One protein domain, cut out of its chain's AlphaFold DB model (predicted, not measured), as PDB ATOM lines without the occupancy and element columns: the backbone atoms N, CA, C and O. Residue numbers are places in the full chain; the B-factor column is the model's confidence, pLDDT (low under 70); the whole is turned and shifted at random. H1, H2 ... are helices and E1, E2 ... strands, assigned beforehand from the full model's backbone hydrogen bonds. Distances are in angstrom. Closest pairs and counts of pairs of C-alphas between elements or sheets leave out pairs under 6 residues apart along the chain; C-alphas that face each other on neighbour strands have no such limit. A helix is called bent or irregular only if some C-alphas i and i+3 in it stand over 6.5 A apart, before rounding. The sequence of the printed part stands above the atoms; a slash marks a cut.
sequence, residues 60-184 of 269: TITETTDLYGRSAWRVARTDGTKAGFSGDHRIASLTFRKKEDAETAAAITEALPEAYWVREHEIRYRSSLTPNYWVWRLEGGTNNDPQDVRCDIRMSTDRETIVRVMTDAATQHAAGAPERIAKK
ATOM      1  N   THR A  60      30.019  39.756 -35.572       91.12
ATOM      2  CA  THR A  60      30.612  39.194 -36.790       91.12
ATOM      3  C   THR A  60      30.200  37.744 -36.955       91.12
ATOM      4  O   THR A  60      30.122  37.002 -35.974       91.12
ATOM      5  N   ILE A  61      29.991  37.346 -38.208       93.06
ATOM      6  CA  ILE A  61      29.698  35.969 -38.595       93.06
ATOM      7  C   ILE A  61      30.919  35.428 -39.332       93.06
ATOM      8  O   ILE A  61      31.311  35.967 -40.366       93.06
ATOM      9  N   THR A  62      31.519  34.369 -38.802       94.38
ATOM     10  CA  THR A  62      32.713  33.741 -39.379       94.38
ATOM     11  C   THR A  62      32.479  32.254 -39.579       94.38
ATOM     12  O   THR A  62      31.952  31.591 -38.682       94.38
ATOM     13  N   GLU A  63      32.901  31.712 -40.719       96.06
ATOM     14  CA  GLU A  63      32.949  30.263 -40.907       96.06
ATOM     15  C   GLU A  63      33.955  29.640 -39.925       96.06
ATOM     16  O   GLU A  63      35.012  30.205 -39.635       96.06
ATOM     17  N   THR A  64      33.595  28.497 -39.355       94.50
ATOM     18  CA  THR A  64      34.384  27.749 -38.378       94.50
ATOM     19  C   THR A  64      34.140  26.254 -38.558       94.50
ATOM     20  O   THR A  64      33.224  25.831 -39.259       94.50
ATOM     21  N   THR A  65      34.915  25.443 -37.851       94.06
ATOM     22  CA  THR A  65      34.665  24.008 -37.713       94.06
ATOM     23  C   THR A  65      34.076  23.708 -36.332       94.06
ATOM     24  O   THR A  65      34.527  24.282 -35.336       94.06
ATOM     25  N   ASP A  66      33.051  22.854 -36.258       86.81
ATOM     26  CA  ASP A  66      32.485  22.378 -34.989       86.81
ATOM     27  C   ASP A  66      33.399  21.337 -34.301       86.81
ATOM     28  O   ASP A  66      34.419  20.911 -34.846       86.81
ATOM     29  N   LEU A  67      33.024  20.894 -33.095       84.81
ATOM     30  CA  LEU A  67      33.772  19.877 -32.330       84.81
ATOM     31  C   LEU A  67      33.894  18.518 -33.049       84.81
ATOM     32  O   LEU A  67      34.672  17.672 -32.617       84.81
ATOM     33  N   TYR A  68      33.133  18.296 -34.122       90.06
ATOM     34  CA  TYR A  68      33.104  17.061 -34.903       90.06
ATOM     35  C   TYR A  68      33.755  17.217 -36.283       90.06
ATOM     36  O   TYR A  68      33.607  16.332 -37.124       90.06
ATOM     37  N   GLY A  69      34.452  18.325 -36.546       93.00
ATOM     38  CA  GLY A  69      35.124  18.532 -37.829       93.00
ATOM     39  C   GLY A  69      34.207  19.017 -38.959       93.00
ATOM     40  O   GLY A  69      34.626  19.013 -40.114       93.00
ATOM     41  N   ARG A  70      32.963  19.421 -38.676       92.94
ATOM     42  CA  ARG A  70      31.994  19.857 -39.699       92.94
ATOM     43  C   ARG A  70      32.013  21.374 -39.866       92.94
ATOM     44  O   ARG A  70      32.201  22.085 -38.880       92.94
ATOM     45  N   SER A  71      31.769  21.861 -41.087       94.75
ATOM     46  CA  SER A  71      31.590  23.301 -41.337       94.75
ATOM     47  C   SER A  71      30.399  23.830 -40.535       94.75
ATOM     48  O   SER A  71      29.354  23.179 -40.422       94.75
ATOM     49  N   ALA A  72      30.604  24.991 -39.931       93.31
ATOM     50  CA  ALA A  72      29.651  25.694 -39.100       93.31
ATOM     51  C   ALA A  72      29.907  27.206 -39.169       93.31
ATOM     52  O   ALA A  72      30.933  27.676 -39.653       93.31
ATOM     53  N   TRP A  73      28.972  27.985 -38.644       93.25
ATOM     54  CA  TRP A  73      28.999  29.441 -38.662       93.25
ATOM     55  C   TRP A  73      28.956  29.962 -37.234       93.25
ATOM     56  O   TRP A  73      28.026  29.666 -36.487       93.25
ATOM     57  N   ARG A  74      29.982  30.714 -36.838       90.31
ATOM     58  CA  ARG A  74      30.098  31.308 -35.505       90.31
ATOM     59  C   ARG A  74      29.631  32.753 -35.536       90.31
ATOM     60  O   ARG A  74      30.123  33.531 -36.349       90.31
ATOM     61  N   VAL A  75      28.764  33.107 -34.593       88.94
ATOM     62  CA  VAL A  75      28.418  34.497 -34.271       88.94
ATOM     63  C   VAL A  75      29.231  34.938 -33.054       88.94
ATOM     64  O   VAL A  75      29.168  34.300 -32.003       88.94
ATOM     65  N   ALA A  76      30.020  36.004 -33.191       86.44
ATOM     66  CA  ALA A  76      30.890  36.527 -32.132       86.44
ATOM     67  C   ALA A  76      30.783  38.052 -32.021       86.44
ATOM     68  O   ALA A  76      30.597  38.713 -33.041       86.44
ATOM     69  N   ARG A  77      30.923  38.612 -30.809       84.94
ATOM     70  CA  ARG A  77      30.946  40.072 -30.624       84.94
ATOM     71  C   ARG A  77      32.224  40.699 -31.178       84.94
ATOM     72  O   ARG A  77      33.303  40.117 -31.087       84.94
ATOM     73  N   THR A  78      32.095  41.911 -31.703       87.62
ATOM     74  CA  THR A  78      33.198  42.707 -32.261       87.62
ATOM     75  C   THR A  78      34.000  43.468 -31.208       87.62
ATOM     76  O   THR A  78      35.122  43.882 -31.482       87.62
ATOM     77  N   ASP A  79      33.473  43.612 -29.991       83.62
ATOM     78  CA  ASP A  79      34.105  44.342 -28.881       83.62
ATOM     79  C   ASP A  79      35.125  43.518 -28.072       83.62
ATOM     80  O   ASP A  79      35.674  43.997 -27.081       83.62
ATOM     81  N   GLY A  80      35.395  42.277 -28.486       76.69
ATOM     82  CA  GLY A  80      36.357  41.395 -27.824       76.69
ATOM     83  C   GLY A  80      35.827  40.707 -26.564       76.69
ATOM     84  O   GLY A  80      36.599  40.031 -25.877       76.69
ATOM     85  N   THR A  81      34.527  40.819 -26.265       73.31
ATOM     86  CA  THR A  81      33.898  40.059 -25.179       73.31
ATOM     87  C   THR A  81      34.096  38.561 -25.412       73.31
ATOM     88  O   THR A  81      33.694  38.012 -26.441       73.31
ATOM     89  N   LYS A  82      34.742  37.880 -24.456       64.38
ATOM     90  CA  LYS A  82      35.001  36.438 -24.552       64.38
ATOM     91  C   LYS A  82      33.681  35.674 -24.527       64.38
ATOM     92  O   LYS A  82      32.929  35.766 -23.562       64.38
ATOM     93  N   ALA A  83      33.450  34.869 -25.556       61.81
ATOM     94  CA  ALA A  83      32.354  33.914 -25.566       61.81
ATOM     95  C   ALA A  83      32.639  32.754 -24.598       61.81
ATOM     96  O   ALA A  83      33.761  32.245 -24.561       61.81
ATOM     97  N   GLY A  84      31.628  32.289 -23.859       54.91
ATOM     98  CA  GLY A  84      31.750  31.068 -23.061       54.91
ATOM     99  C   GLY A  84      30.939  31.029 -21.769       54.91
ATOM    100  O   GLY A  84      30.373  32.017 -21.320       54.91
ATOM    101  N   PHE A  85      30.930  29.840 -21.158       46.84
ATOM    102  CA  PHE A  85      30.178  29.516 -19.940       46.84
ATOM    103  C   PHE A  85      30.724  30.188 -18.668       46.84
ATOM    104  O   PHE A  85      30.011  30.255 -17.678       46.84
ATOM    105  N   SER A  86      31.980  30.646 -18.681       44.47
ATOM    106  CA  SER A  86      32.667  31.319 -17.565       44.47
ATOM    107  C   SER A  86      32.880  32.822 -17.792       44.47
ATOM    108  O   SER A  86      33.543  33.475 -16.987       44.47
ATOM    109  N   GLY A  87      32.374  33.353 -18.910       54.16
ATOM    110  CA  GLY A  87      32.405  34.770 -19.255       54.16
ATOM    111  C   GLY A  87      31.009  35.372 -19.186       54.16
ATOM    112  O   GLY A  87      30.174  34.953 -18.390       54.16
ATOM    113  N   ASP A  88      30.747  36.341 -20.055       50.91
ATOM    114  CA  ASP A  88      29.412  36.889 -20.181       50.91
ATOM    115  C   ASP A  88      28.443  35.823 -20.726       50.91
ATOM    116  O   ASP A  88      28.462  35.507 -21.919       50.91
ATOM    117  N   HIS A  89      27.601  35.242 -19.858       51.22
ATOM    118  CA  HIS A  89      26.659  34.155 -20.194       51.22
ATOM    119  C   HIS A  89      25.686  34.512 -21.334       51.22
ATOM    120  O   HIS A  89      25.033  33.637 -21.901       51.22
ATOM    121  N   ARG A  90      25.640  35.797 -21.694       56.75
ATOM    122  CA  ARG A  90      24.863  36.409 -22.770       56.75
ATOM    123  C   ARG A  90      25.302  35.970 -24.176       56.75
ATOM    124  O   ARG A  90      24.586  36.204 -25.144       56.75
ATOM    125  N   ILE A  91      26.477  35.342 -24.310       52.53
ATOM    126  CA  ILE A  91      27.030  34.861 -25.586       52.53
ATOM    127  C   ILE A  91      27.659  33.485 -25.355       52.53
ATOM    128  O   ILE A  91      28.882  33.301 -25.362       52.53
ATOM    129  N   ALA A  92      26.831  32.458 -25.181       53.06
ATOM    130  CA  ALA A  92      27.294  31.148 -25.620       53.06
ATOM    131  C   ALA A  92      27.644  31.316 -27.104       53.06
ATOM    132  O   ALA A  92      26.757  31.682 -27.858       53.06
ATOM    133  N   SER A  93      28.913  31.157 -27.508       58.66
ATOM    134  CA  SER A  93      29.340  31.221 -28.919       58.66
ATOM    135  C   SER A  93      28.372  30.394 -29.759       58.66
ATOM    136  O   SER A  93      28.460  29.162 -29.775       58.66
ATOM    137  N   LEU A  94      27.412  31.063 -30.399       73.06
ATOM    138  CA  LEU A  94      26.344  30.373 -31.088       73.06
ATOM    139  C   LEU A  94      26.961  29.881 -32.390       73.06
ATOM    140  O   LEU A  94      27.310  30.659 -33.281       73.06
ATOM    141  N   THR A  95      27.229  28.582 -32.413       85.06
ATOM    142  CA  THR A  95      27.784  27.899 -33.572       85.06
ATOM    143  C   THR A  95      26.625  27.212 -34.269       85.06
ATOM    144  O   THR A  95      26.027  26.290 -33.718       85.06
ATOM    145  N   PHE A  96      26.305  27.680 -35.466       87.56
ATOM    146  CA  PHE A  96      25.176  27.217 -36.259       87.56
ATOM    147  C   PHE A  96      25.650  26.318 -37.385       87.56
ATOM    148  O   PHE A  96      26.707  26.539 -37.971       87.56
ATOM    149  N   ARG A  97      24.852  25.312 -37.745       87.81
ATOM    150  CA  ARG A  97      25.169  24.462 -38.905       87.81
ATOM    151  C   ARG A  97      24.942  25.169 -40.237       87.81
ATOM    152  O   ARG A  97      25.558  24.801 -41.228       87.81
ATOM    153  N   LYS A  98      24.037  26.145 -40.267       90.06
ATOM    154  CA  LYS A  98      23.651  26.884 -41.469       90.06
ATOM    155  C   LYS A  98      23.982  28.359 -41.301       90.06
ATOM    156  O   LYS A  98      23.855  28.902 -40.203       90.06
ATOM    157  N   LYS A  99      24.381  29.000 -42.398       93.44
ATOM    158  CA  LYS A  99      24.747  30.419 -42.402       93.44
ATOM    159  C   LYS A  99      23.543  31.300 -42.092       93.44
ATOM    160  O   LYS A  99      23.651  32.240 -41.316       93.44
ATOM    161  N   GLU A 100      22.394  30.954 -42.655       90.12
ATOM    162  CA  GLU A 100      21.157  31.720 -42.527       90.12
ATOM    163  C   GLU A 100      20.658  31.748 -41.075       90.12
ATOM    164  O   GLU A 100      20.067  32.731 -40.627       90.12
ATOM    165  N   ASP A 101      20.913  30.681 -40.316       87.31
ATOM    166  CA  ASP A 101      20.559  30.609 -38.897       87.31
ATOM    167  C   ASP A 101      21.517  31.486 -38.064       87.31
ATOM    168  O   ASP A 101      21.066  32.224 -37.190       87.31
ATOM    169  N   ALA A 102      22.809  31.533 -38.417       90.19
ATOM    170  CA  ALA A 102      23.763  32.475 -37.823       90.19
ATOM    171  C   ALA A 102      23.417  33.943 -38.120       90.19
ATOM    172  O   ALA A 102      23.504  34.787 -37.228       90.19
ATOM    173  N   GLU A 103      22.993  34.255 -39.346       91.00
ATOM    174  CA  GLU A 103      22.519  35.591 -39.731       91.00
ATOM    175  C   GLU A 103      21.262  35.989 -38.954       91.00
ATOM    176  O   GLU A 103      21.175  37.109 -38.450       91.00
ATOM    177  N   THR A 104      20.326  35.052 -38.783       88.44
ATOM    178  CA  THR A 104      19.113  35.256 -37.977       88.44
ATOM    179  C   THR A 104      19.471  35.545 -36.522       88.44
ATOM    180  O   THR A 104      18.988  36.521 -35.950       88.44
ATOM    181  N   ALA A 105      20.357  34.745 -35.928       87.94
ATOM    182  CA  ALA A 105      20.792  34.949 -34.553       87.94
ATOM    183  C   ALA A 105      21.500  36.289 -34.365       87.94
ATOM    184  O   ALA A 105      21.172  37.003 -33.424       87.94
ATOM    185  N   ALA A 106      22.413  36.644 -35.275       89.56
ATOM    186  CA  ALA A 106      23.118  37.920 -35.245       89.56
ATOM    187  C   ALA A 106      22.140  39.100 -35.317       89.56
ATOM    188  O   ALA A 106      22.264  40.039 -34.535       89.56
ATOM    189  N   ALA A 107      21.138  39.030 -36.203       89.44
ATOM    190  CA  ALA A 107      20.105  40.054 -36.326       89.44
ATOM    191  C   ALA A 107      19.275  40.196 -35.042       89.44
ATOM    192  O   ALA A 107      19.030  41.318 -34.600       89.44
ATOM    193  N   ILE A 108      18.892  39.078 -34.414       88.69
ATOM    194  CA  ILE A 108      18.189  39.105 -33.127       88.69
ATOM    195  C   ILE A 108      19.083  39.740 -32.064       88.69
ATOM    196  O   ILE A 108      18.698  40.730 -31.456       88.69
ATOM    197  N   THR A 109      20.301  39.234 -31.864       87.81
ATOM    198  CA  THR A 109      21.205  39.749 -30.825       87.81
ATOM    199  C   THR A 109      21.578  41.217 -31.028       87.81
ATOM    200  O   THR A 109      21.762  41.937 -30.052       87.81
ATOM    201  N   GLU A 110      21.641  41.688 -32.275       89.25
ATOM    202  CA  GLU A 110      21.858  43.100 -32.598       89.25
ATOM    203  C   GLU A 110      20.663  43.980 -32.210       89.25
ATOM    204  O   GLU A 110      20.854  45.131 -31.824       89.25
ATOM    205  N   ALA A 111      19.441  43.453 -32.270       88.88
ATOM    206  CA  ALA A 111      18.233  44.174 -31.876       88.88
ATOM    207  C   ALA A 111      17.930  44.069 -30.370       88.88
ATOM    208  O   ALA A 111      17.224  44.910 -29.817       88.88
ATOM    209  N   LEU A 112      18.466  43.049 -29.697       88.25
ATOM    210  CA  LEU A 112      18.203  42.801 -28.286       88.25
ATOM    211  C   LEU A 112      18.944  43.779 -27.354       88.25
ATOM    212  O   LEU A 112      20.106  44.140 -27.611       88.25
ATOM    213  N   PRO A 113      18.318  44.157 -26.218       85.75
ATOM    214  CA  PRO A 113      19.030  44.794 -25.119       85.75
ATOM    215  C   PRO A 113      20.123  43.862 -24.586       85.75
ATOM    216  O   PRO A 113      19.989  42.641 -24.631       85.75
ATOM    217  N   GLU A 114      21.195  44.430 -24.028       80.44
ATOM    218  CA  GLU A 114      22.382  43.647 -23.667       80.44
ATOM    219  C   GLU A 114      22.126  42.518 -22.665       80.44
ATOM    220  O   GLU A 114      22.914  41.588 -22.627       80.44
ATOM    221  N   ALA A 115      21.074  42.591 -21.850       84.94
ATOM    222  CA  ALA A 115      20.792  41.616 -20.797       84.94
ATOM    223  C   ALA A 115      20.026  40.362 -21.280       84.94
ATOM    224  O   ALA A 115      19.694  39.490 -20.480       84.94
ATOM    225  N   TYR A 116      19.751  40.276 -22.583       88.19
ATOM    226  CA  TYR A 116      19.018  39.180 -23.210       88.19
ATOM    227  C   TYR A 116      19.934  38.386 -24.130       88.19
ATOM    228  O   TYR A 116      20.848  38.930 -24.751       88.19
ATOM    229  N   TRP A 117      19.652  37.098 -24.270       86.00
ATOM    230  CA  TRP A 117      20.331  36.239 -25.224       86.00
ATOM    231  C   TRP A 117      19.366  35.265 -25.874       86.00
ATOM    232  O   TRP A 117      18.273  34.977 -25.382       86.00
ATOM    233  N   VAL A 118      19.801  34.734 -27.008       87.12
ATOM    234  CA  VAL A 118      19.048  33.753 -27.778       87.12
ATOM    235  C   VAL A 118      19.905  32.525 -28.003       87.12
ATOM    236  O   VAL A 118      21.115  32.624 -28.181       87.12
ATOM    237  N   ARG A 119      19.282  31.351 -27.982       85.25
ATOM    238  CA  ARG A 119      19.932  30.088 -28.322       85.25
ATOM    239  C   ARG A 119      18.995  29.177 -29.092       85.25
ATOM    240  O   ARG A 119      17.783  29.207 -28.891       85.25
ATOM    241  N   GLU A 120      19.568  28.313 -29.917       82.56
ATOM    242  CA  GLU A 120      18.854  27.133 -30.391       82.56
ATOM    243  C   GLU A 120      18.733  26.125 -29.250       82.56
ATOM    244  O   GLU A 120      19.686  25.855 -28.511       82.56
ATOM    245  N   HIS A 121      17.541  25.568 -29.090       83.25
ATOM    246  CA  HIS A 121      17.260  24.591 -28.058       83.25
ATOM    247  C   HIS A 121      16.419  23.451 -28.624       83.25
ATOM    248  O   HIS A 121      15.362  23.664 -29.215       83.25
ATOM    249  N   GLU A 122      16.877  22.222 -28.416       84.94
ATOM    250  CA  GLU A 122      16.086  21.032 -28.705       84.94
ATOM    251  C   GLU A 122      15.104  20.803 -27.549       84.94
ATOM    252  O   GLU A 122      15.518  20.518 -26.423       84.94
ATOM    253  N   ILE A 123      13.798  20.901 -27.812       83.94
ATOM    254  CA  ILE A 123      12.787  20.491 -26.835       83.94
ATOM    255  C   ILE A 123      12.599  18.980 -26.959       83.94
ATOM    256  O   ILE A 123      12.086  18.482 -27.963       83.94
ATOM    257  N   ARG A 124      13.008  18.257 -25.914       86.00
ATOM    258  CA  ARG A 124      12.826  16.808 -25.804       86.00
ATOM    259  C   ARG A 124      11.537  16.495 -25.063       86.00
ATOM    260  O   ARG A 124      11.398  16.842 -23.890       86.00
ATOM    261  N   TYR A 125      10.616  15.810 -25.727       80.25
ATOM    262  CA  TYR A 125       9.423  15.287 -25.069       80.25
ATOM    263  C   TYR A 125       9.719  13.921 -24.462       80.25
ATOM    264  O   TYR A 125      10.436  13.104 -25.031       80.25
ATOM    265  N   ARG A 126       9.137  13.657 -23.288       80.12
ATOM    266  CA  ARG A 126       9.240  12.346 -22.629       80.12
ATOM    267  C   ARG A 126       8.404  11.269 -23.337       80.12
ATOM    268  O   ARG A 126       8.612  10.086 -23.097       80.12
ATOM    269  N   SER A 127       7.448  11.681 -24.171       81.00
ATOM    270  CA  SER A 127       6.561  10.795 -24.928       81.00
ATOM    271  C   SER A 127       7.154  10.463 -26.294       81.00
ATOM    272  O   SER A 127       7.580  11.361 -27.015       81.00
ATOM    273  N   SER A 128       7.104   9.187 -26.680       75.62
ATOM    274  CA  SER A 128       7.528   8.695 -27.999       75.62
ATOM    275  C   SER A 128       6.656   9.189 -29.159       75.62
ATOM    276  O   SER A 128       7.049   9.059 -30.314       75.62
ATOM    277  N   LEU A 129       5.476   9.748 -28.872       82.06
ATOM    278  CA  LEU A 129       4.513  10.173 -29.890       82.06
ATOM    279  C   LEU A 129       4.735  11.605 -30.388       82.06
ATOM    280  O   LEU A 129       4.117  12.009 -31.368       82.06
ATOM    281  N   THR A 130       5.582  12.395 -29.722       78.25
ATOM    282  CA  THR A 130       5.879  13.771 -30.140       78.25
ATOM    283  C   THR A 130       7.340  13.849 -30.559       78.25
ATOM    284  O   THR A 130       8.210  13.677 -29.704       78.25
ATOM    285  N   PRO A 131       7.643  14.082 -31.849       82.06
ATOM    286  CA  PRO A 131       9.024  14.215 -32.277       82.06
ATOM    287  C   PRO A 131       9.663  15.415 -31.578       82.06
ATOM    288  O   PRO A 131       9.017  16.447 -31.363       82.06
ATOM    289  N   ASN A 132      10.946  15.284 -31.244       86.75
ATOM    290  CA  ASN A 132      11.741  16.426 -30.819       86.75
ATOM    291  C   ASN A 132      11.676  17.496 -31.908       86.75
ATOM    292  O   ASN A 132      11.758  17.193 -33.102       86.75
ATOM    293  N   TYR A 133      11.566  18.750 -31.496       86.88
ATOM    294  CA  TYR A 133      11.698  19.870 -32.410       86.88
ATOM    295  C   TYR A 133      12.644  20.907 -31.833       86.88
ATOM    296  O   TYR A 133      12.833  21.027 -30.619       86.88
ATOM    297  N   TRP A 134      13.255  21.649 -32.745       84.81
ATOM    298  CA  TRP A 134      14.145  22.735 -32.407       84.81
ATOM    299  C   TRP A 134      13.358  24.037 -32.295       84.81
ATOM    300  O   TRP A 134      12.482  24.340 -33.117       84.81
ATOM    301  N   VAL A 135      13.673  24.797 -31.256       90.50
ATOM    302  CA  VAL A 135      13.156  26.142 -31.034       90.50
ATOM    303  C   VAL A 135      14.299  27.130 -30.954       90.50
ATOM    304  O   VAL A 135      15.396  26.806 -30.499       90.50
ATOM    305  N   TRP A 136      13.996  28.359 -31.332       88.38
ATOM    306  CA  TRP A 136      14.710  29.511 -30.832       88.38
ATOM    307  C   TRP A 136      14.186  29.808 -29.433       88.38
ATOM    308  O   TRP A 136      12.977  29.936 -29.243       88.38
ATOM    309  N   ARG A 137      15.087  29.921 -28.463       91.56
ATOM    310  CA  ARG A 137      14.767  30.325 -27.098       91.56
ATOM    311  C   ARG A 137      15.407  31.669 -26.792       91.56
ATOM    312  O   ARG A 137      16.628  31.778 -26.855       91.56
ATOM    313  N   LEU A 138      14.581  32.638 -26.420       91.25
ATOM    314  CA  LEU A 138      14.976  33.892 -25.787       91.25
ATOM    315  C   LEU A 138      14.990  33.693 -24.269       91.25
ATOM    316  O   LEU A 138      14.003  33.219 -23.704       91.25
ATOM    317  N   GLU A 139      16.095  34.058 -23.632       90.62
ATOM    318  CA  GLU A 139      16.305  34.021 -22.184       90.62
ATOM    319  C   GLU A 139      17.005  35.314 -21.732       90.62
ATOM    320  O   GLU A 139      17.739  35.934 -22.504       90.62
ATOM    321  N   GLY A 140      16.780  35.721 -20.486       89.88
ATOM    322  CA  GLY A 140      17.465  36.854 -19.859       89.88
ATOM    323  C   GLY A 140      16.503  37.832 -19.194       89.88
ATOM    324  O   GLY A 140      15.299  37.596 -19.124       89.88
ATOM    325  N   GLY A 141      17.027  38.947 -18.710       90.06
ATOM    326  CA  GLY A 141      16.255  39.914 -17.937       90.06
ATOM    327  C   GLY A 141      17.110  41.113 -17.572       90.06
ATOM    328  O   GLY A 141      18.335  41.026 -17.530       90.06
ATOM    329  N   THR A 142      16.485  42.265 -17.346       89.12
ATOM    330  CA  THR A 142      17.210  43.445 -16.868       89.12
ATOM    331  C   THR A 142      17.824  43.151 -15.496       89.12
ATOM    332  O   THR A 142      17.237  42.437 -14.689       89.12
ATOM    333  N   ASN A 143      19.006  43.700 -15.206       86.38
ATOM    334  CA  ASN A 143      19.648  43.506 -13.902       86.38
ATOM    335  C   ASN A 143      18.687  43.859 -12.753       86.38
ATOM    336  O   ASN A 143      18.105  44.944 -12.748       86.38
ATOM    337  N   ASN A 144      18.583  42.962 -11.766       88.25
ATOM    338  CA  ASN A 144      17.687  43.046 -10.602       88.25
ATOM    339  C   ASN A 144      16.186  42.903 -10.895       88.25
ATOM    340  O   ASN A 144      15.382  43.026  -9.969       88.25
ATOM    341  N   ASP A 145      15.793  42.629 -12.137       92.31
ATOM    342  CA  ASP A 145      14.414  42.266 -12.434       92.31
ATOM    343  C   ASP A 145      14.075  40.937 -11.734       92.31
ATOM    344  O   ASP A 145      14.806  39.959 -11.898       92.31
ATOM    345  N   PRO A 146      13.003  40.864 -10.922       91.12
ATOM    346  CA  PRO A 146      12.580  39.605 -10.303       91.12
ATOM    347  C   PRO A 146      12.137  38.537 -11.308       91.12
ATOM    348  O   PRO A 146      11.940  37.389 -10.903       91.12
ATOM    349  N   GLN A 147      11.878  38.909 -12.562       93.00
ATOM    350  CA  GLN A 147      11.355  38.011 -13.582       93.00
ATOM    351  C   GLN A 147      12.310  37.950 -14.768       93.00
ATOM    352  O   GLN A 147      12.594  38.965 -15.397       93.00
ATOM    353  N   ASP A 148      12.761  36.740 -15.091       90.38
ATOM    354  CA  ASP A 148      13.455  36.472 -16.345       90.38
ATOM    355  C   ASP A 148      12.431  36.213 -17.454       90.38
ATOM    356  O   ASP A 148      11.443  35.490 -17.266       90.38
ATOM    357  N   VAL A 149      12.696  36.743 -18.648       92.06
ATOM    358  CA  VAL A 149      11.938  36.373 -19.836       92.06
ATOM    359  C   VAL A 149      12.362  34.983 -20.286       92.06
ATOM    360  O   VAL A 149      13.548  34.659 -20.369       92.06
ATOM    361  N   ARG A 150      11.374  34.166 -20.647       93.12
ATOM    362  CA  ARG A 150      11.600  32.923 -21.379       93.12
ATOM    363  C   ARG A 150      10.554  32.775 -22.469       93.12
ATOM    364  O   ARG A 150       9.375  32.597 -22.180       93.12
ATOM    365  N   CYS A 151      10.993  32.843 -23.720       91.56
ATOM    366  CA  CYS A 151      10.121  32.721 -24.886       91.56
ATOM    367  C   CYS A 151      10.697  31.698 -25.866       91.56
ATOM    368  O   CYS A 151      11.846  31.824 -26.287       91.56
ATOM    369  N   ASP A 152       9.885  30.704 -26.233       92.31
ATOM    370  CA  ASP A 152      10.247  29.653 -27.184       92.31
ATOM    371  C   ASP A 152       9.457  29.841 -28.488       92.31
ATOM    372  O   ASP A 152       8.227  29.875 -28.478       92.31
ATOM    373  N   ILE A 153      10.159  29.920 -29.621       89.38
ATOM    374  CA  ILE A 153       9.571  30.030 -30.962       89.38
ATOM    375  C   ILE A 153      10.050  28.864 -31.821       89.38
ATOM    376  O   ILE A 153      11.245  28.588 -31.918       89.38
ATOM    377  N   ARG A 154       9.125  28.168 -32.487       87.38
ATOM    378  CA  ARG A 154       9.468  27.046 -33.375       87.38
ATOM    379  C   ARG A 154      10.302  27.509 -34.570       87.38
ATOM    380  O   ARG A 154       9.924  28.464 -35.246       87.38
ATOM    381  N   MET A 155      11.357  26.757 -34.900       79.62
ATOM    382  CA  MET A 155      12.224  27.025 -36.062       79.62
ATOM    383  C   MET A 155      11.529  26.888 -37.426       79.62
ATOM    384  O   MET A 155      12.069  27.339 -38.426       79.62
ATOM    385  N   SER A 156      10.344  26.269 -37.492       78.88
ATOM    386  CA  SER A 156       9.550  26.183 -38.727       78.88
ATOM    387  C   SER A 156       8.886  27.506 -39.127       78.88
ATOM    388  O   SER A 156       8.247  27.571 -40.172       78.88
ATOM    389  N   THR A 157       8.969  28.524 -38.273       83.50
ATOM    390  CA  THR A 157       8.443  29.869 -38.526       83.50
ATOM    391  C   THR A 157       9.384  30.616 -39.473       83.50
ATOM    392  O   THR A 157      10.588  30.357 -39.480       83.50
ATOM    393  N   ASP A 158       8.868  31.544 -40.279       91.31
ATOM    394  CA  ASP A 158       9.727  32.386 -41.108       91.31
ATOM    395  C   ASP A 158      10.673  33.243 -40.246       91.31
ATOM    396  O   ASP A 158      10.348  33.659 -39.131       91.31
ATOM    397  N   ARG A 159      11.883  33.480 -40.762       84.81
ATOM    398  CA  ARG A 159      12.976  34.118 -40.011       84.81
ATOM    399  C   ARG A 159      12.663  35.553 -39.616       84.81
ATOM    400  O   ARG A 159      12.995  35.951 -38.507       84.81
ATOM    401  N   GLU A 160      12.010  36.309 -40.493       84.88
ATOM    402  CA  GLU A 160      11.607  37.686 -40.206       84.88
ATOM    403  C   GLU A 160      10.630  37.733 -39.024       84.88
ATOM    404  O   GLU A 160      10.813  38.520 -38.094       84.88
ATOM    405  N   THR A 161       9.657  36.821 -38.991       90.00
ATOM    406  CA  THR A 161       8.749  36.669 -37.854       90.00
ATOM    407  C   THR A 161       9.482  36.242 -36.587       90.00
ATOM    408  O   THR A 161       9.184  36.794 -35.530       90.00
ATOM    409  N   ILE A 162      10.455  35.324 -36.657       87.31
ATOM    410  CA  ILE A 162      11.273  34.952 -35.489       87.31
ATOM    411  C   ILE A 162      11.993  36.188 -34.934       87.31
ATOM    412  O   ILE A 162      11.879  36.470 -33.741       87.31
ATOM    413  N   VAL A 163      12.680  36.954 -35.791       87.94
ATOM    414  CA  VAL A 163      13.413  38.164 -35.385       87.94
ATOM    415  C   VAL A 163      12.477  39.170 -34.729       87.94
ATOM    416  O   VAL A 163      12.757  39.631 -33.621       87.94
ATOM    417  N   ARG A 164      11.348  39.471 -35.380       92.12
ATOM    418  CA  ARG A 164      10.353  40.423 -34.878       92.12
ATOM    419  C   ARG A 164       9.810  39.995 -33.519       92.12
ATOM    420  O   ARG A 164       9.922  40.750 -32.564       92.12
ATOM    421  N   VAL A 165       9.281  38.775 -33.406       92.56
ATOM    422  CA  VAL A 165       8.628  38.306 -32.173       92.56
ATOM    423  C   VAL A 165       9.612  38.257 -31.003       92.56
ATOM    424  O   VAL A 165       9.254  38.663 -29.900       92.56
ATOM    425  N   MET A 166      10.854  37.808 -31.216       91.75
ATOM    426  CA  MET A 166      11.857  37.793 -30.144       91.75
ATOM    427  C   MET A 166      12.270  39.196 -29.708       91.75
ATOM    428  O   MET A 166      12.380  39.459 -28.511       91.75
ATOM    429  N   THR A 167      12.473  40.096 -30.671       90.44
ATOM    430  CA  THR A 167      12.839  41.488 -30.390       90.44
ATOM    431  C   THR A 167      11.716  42.203 -29.646       90.44
ATOM    432  O   THR A 167      11.974  42.854 -28.632       90.44
ATOM    433  N   ASP A 168      10.470  42.032 -30.089       92.31
ATOM    434  CA  ASP A 168       9.290  42.612 -29.450       92.31
ATOM    435  C   ASP A 168       9.119  42.072 -28.027       92.31
ATOM    436  O   ASP A 168       8.947  42.856 -27.094       92.31
ATOM    437  N   ALA A 169       9.241  40.755 -27.831       94.00
ATOM    438  CA  ALA A 169       9.130  40.134 -26.513       94.00
ATOM    439  C   ALA A 169      10.190  40.665 -25.536       94.00
ATOM    440  O   ALA A 169       9.864  41.033 -24.405       94.00
ATOM    441  N   ALA A 170      11.452  40.757 -25.965       93.00
ATOM    442  CA  ALA A 170      12.521  41.299 -25.130       93.00
ATOM    443  C   ALA A 170      12.332  42.789 -24.836       93.00
ATOM    444  O   ALA A 170      12.507  43.217 -23.697       93.00
ATOM    445  N   THR A 171      11.938  43.577 -25.840       91.81
ATOM    446  CA  THR A 171      11.728  45.025 -25.701       91.81
ATOM    447  C   THR A 171      10.564  45.325 -24.762       91.81
ATOM    448  O   THR A 171      10.698  46.156 -23.866       91.81
ATOM    449  N   GLN A 172       9.444  44.613 -24.905       94.56
ATOM    450  CA  GLN A 172       8.294  44.734 -24.006       94.56
ATOM    451  C   GLN A 172       8.648  44.301 -22.582       94.56
ATOM    452  O   GLN A 172       8.300  44.992 -21.624       94.56
ATOM    453  N   HIS A 173       9.391  43.199 -22.430       95.44
ATOM    454  CA  HIS A 173       9.875  42.776 -21.120       95.44
ATOM    455  C   HIS A 173      10.750  43.857 -20.478       95.44
ATOM    456  O   HIS A 173      10.504  44.228 -19.332       95.44
ATOM    457  N   ALA A 174      11.726  44.391 -21.217       92.94
ATOM    458  CA  ALA A 174      12.648  45.414 -20.731       92.94
ATOM    459  C   ALA A 174      11.911  46.702 -20.345       92.94
ATOM    460  O   ALA A 174      12.210  47.297 -19.313       92.94
ATOM    461  N   ALA A 175      10.908  47.105 -21.130       94.56
ATOM    462  CA  ALA A 175      10.088  48.278 -20.843       94.56
ATOM    463  C   ALA A 175       9.309  48.147 -19.521       94.56
ATOM    464  O   ALA A 175       9.146  49.138 -18.815       94.56
ATOM    465  N   GLY A 176       8.866  46.936 -19.161       95.69
ATOM    466  CA  GLY A 176       8.189  46.664 -17.887       95.69
ATOM    467  C   GLY A 176       9.122  46.397 -16.697       95.69
ATOM    468  O   GLY A 176       8.648  46.295 -15.565       95.69
ATOM    469  N   ALA A 177      10.434  46.270 -16.919       95.19
ATOM    470  CA  ALA A 177      11.389  45.949 -15.857       95.19
ATOM    471  C   ALA A 177      11.440  47.005 -14.734       95.19
ATOM    472  O   ALA A 177      11.422  46.604 -13.569       95.19
ATOM    473  N   PRO A 178      11.432  48.329 -15.007       95.88
ATOM    474  CA  PRO A 178      11.467  49.338 -13.946       95.88
ATOM    475  C   PRO A 178      10.316  49.205 -12.940       95.88
ATOM    476  O   PRO A 178      10.538  49.326 -11.738       95.88
ATOM    477  N   GLU A 179       9.104  48.900 -13.412       97.06
ATOM    478  CA  GLU A 179       7.930  48.713 -12.553       97.06
ATOM    479  C   GLU A 179       8.066  47.457 -11.682       97.06
ATOM    480  O   GLU A 179       7.827  47.504 -10.476       97.06
ATOM    481  N   ARG A 180       8.510  46.333 -12.263       96.81
ATOM    482  CA  ARG A 180       8.737  45.088 -11.510       96.81
ATOM    483  C   ARG A 180       9.832  45.240 -10.460       96.81
ATOM    484  O   ARG A 180       9.667  44.748  -9.344       96.81
ATOM    485  N   ILE A 181      10.918  45.932 -10.800       94.94
ATOM    486  CA  ILE A 181      12.014  46.239  -9.877       94.94
ATOM    487  C   ILE A 181      11.499  47.108  -8.726       94.94
ATOM    488  O   ILE A 181      11.746  46.777  -7.569       94.94
ATOM    489  N   ALA A 182      10.739  48.168  -9.018       96.06
ATOM    490  CA  ALA A 182      10.154  49.032  -7.995       96.06
ATOM    491  C   ALA A 182       9.212  48.254  -7.064       96.06
ATOM    492  O   ALA A 182       9.340  48.341  -5.845       96.06
ATOM    493  N   LYS A 183       8.335  47.416  -7.628       97.31
ATOM    494  CA  LYS A 183       7.416  46.568  -6.860       97.31
ATOM    495  C   LYS A 183       8.149  45.566  -5.968       97.31
ATOM    496  O   LYS A 183       7.736  45.335  -4.834       97.31
ATOM    497  N   LYS A 184       9.231  44.957  -6.466       96.31
ATOM    498  CA  LYS A 184      10.075  44.065  -5.663       96.31
ATOM    499  C   LYS A 184      10.737  44.833  -4.520       96.31
ATOM    500  O   LYS A 184      10.674  44.378  -3.387       96.31
TER     501      LYS A 184
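Overview. This is residues 60 to 184 of the 269 residues of an uncharacterized protein of Streptomyces lavendulae (UniProt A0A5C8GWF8). Two small three-stranded sheets, E1 E2 E3 and E4 E5 E6, stand side by side as a loose, broken wall with the edges E3 and E4 near each other, and two helices, H1 and H2, cover one face. H1 covers the first sheet and reaches over E4, H2 covers E5 and E6, and the last part of H2, residues 175 to 184, runs on past the sheet. The printed part has 125 residues, with six named strands and two named helices in the order E1 E2 E3 H1 E4 E5 E6 H2; both sheets are antiparallel and the class is mixed, helices and strands. The whole is compact, with a radius of gyration of the C-alphas of 15.6 A, and spans 49 by 44 by 29 A.

Along the chain. In one sheet, E4 is residues 116 to 123, 20.0 A long, E5 is 133 to 140, 21.9 A, and E6 is 149 to 154. In the other, E1 is residues 60 to 65, starting at C-alpha 60 (30.612, 39.194, -36.790), E2 is 71 to 77, 19.9 A, and E3 is 94 to 96. H1 is residues 99 to 111, 18.5 A. H2 is residues 159 to 184, 35.9 A, ending at C-alpha 184 (10.075, 44.065, -5.663); it is irregular, with C-alphas 175 and 178 7.1 A apart, and has a kink of 42 degrees near residue 178.

Arrangement. E4 E5 E6 is a meander, each strand the antiparallel neighbour of the one before, and is strongly twisted; E4 bends by 60 degrees at residue 120. N 119 and O 137 are 2.9 A apart, and N 138 and O 151 2.9 A. H2 is on this sheet at a height of 8.3 A, over E5 and E6; the closest C-alphas of E6 and H2 are those of Val 149 and His 173, 6.8 A. H1 is on the same face, over E4, at 9.9 A. H1 touches H2 residues 159 to 167 alone, closest at C-alphas 108 and 163, 5.4 A, at a shallow tilt of 31 degrees, the same way. E1 E2 E3 is also a meander, with N 62 and O 74 2.9 A apart and N 73 and O 96 2.8 A. H1 is on it too, along E2, at a height of 8.5 A. The closest C-alphas of E3 and E4 are those of Leu 94 and Arg 119, 7.0 A; E1 and H2 are apart. Every O i to N i+4 pair is within hydrogen-bond range in H1, and 20 of 22 in H2.

Size, cuts and confidence. The C-alphas farthest apart are those of Gly 69 and Lys 183, 50.1 A. The printed part has no cut. The link from E2 to E3, residues 78 to 93, is long. Mean pLDDT of the printed part is 85.5; residues 82 to 93 are under 70.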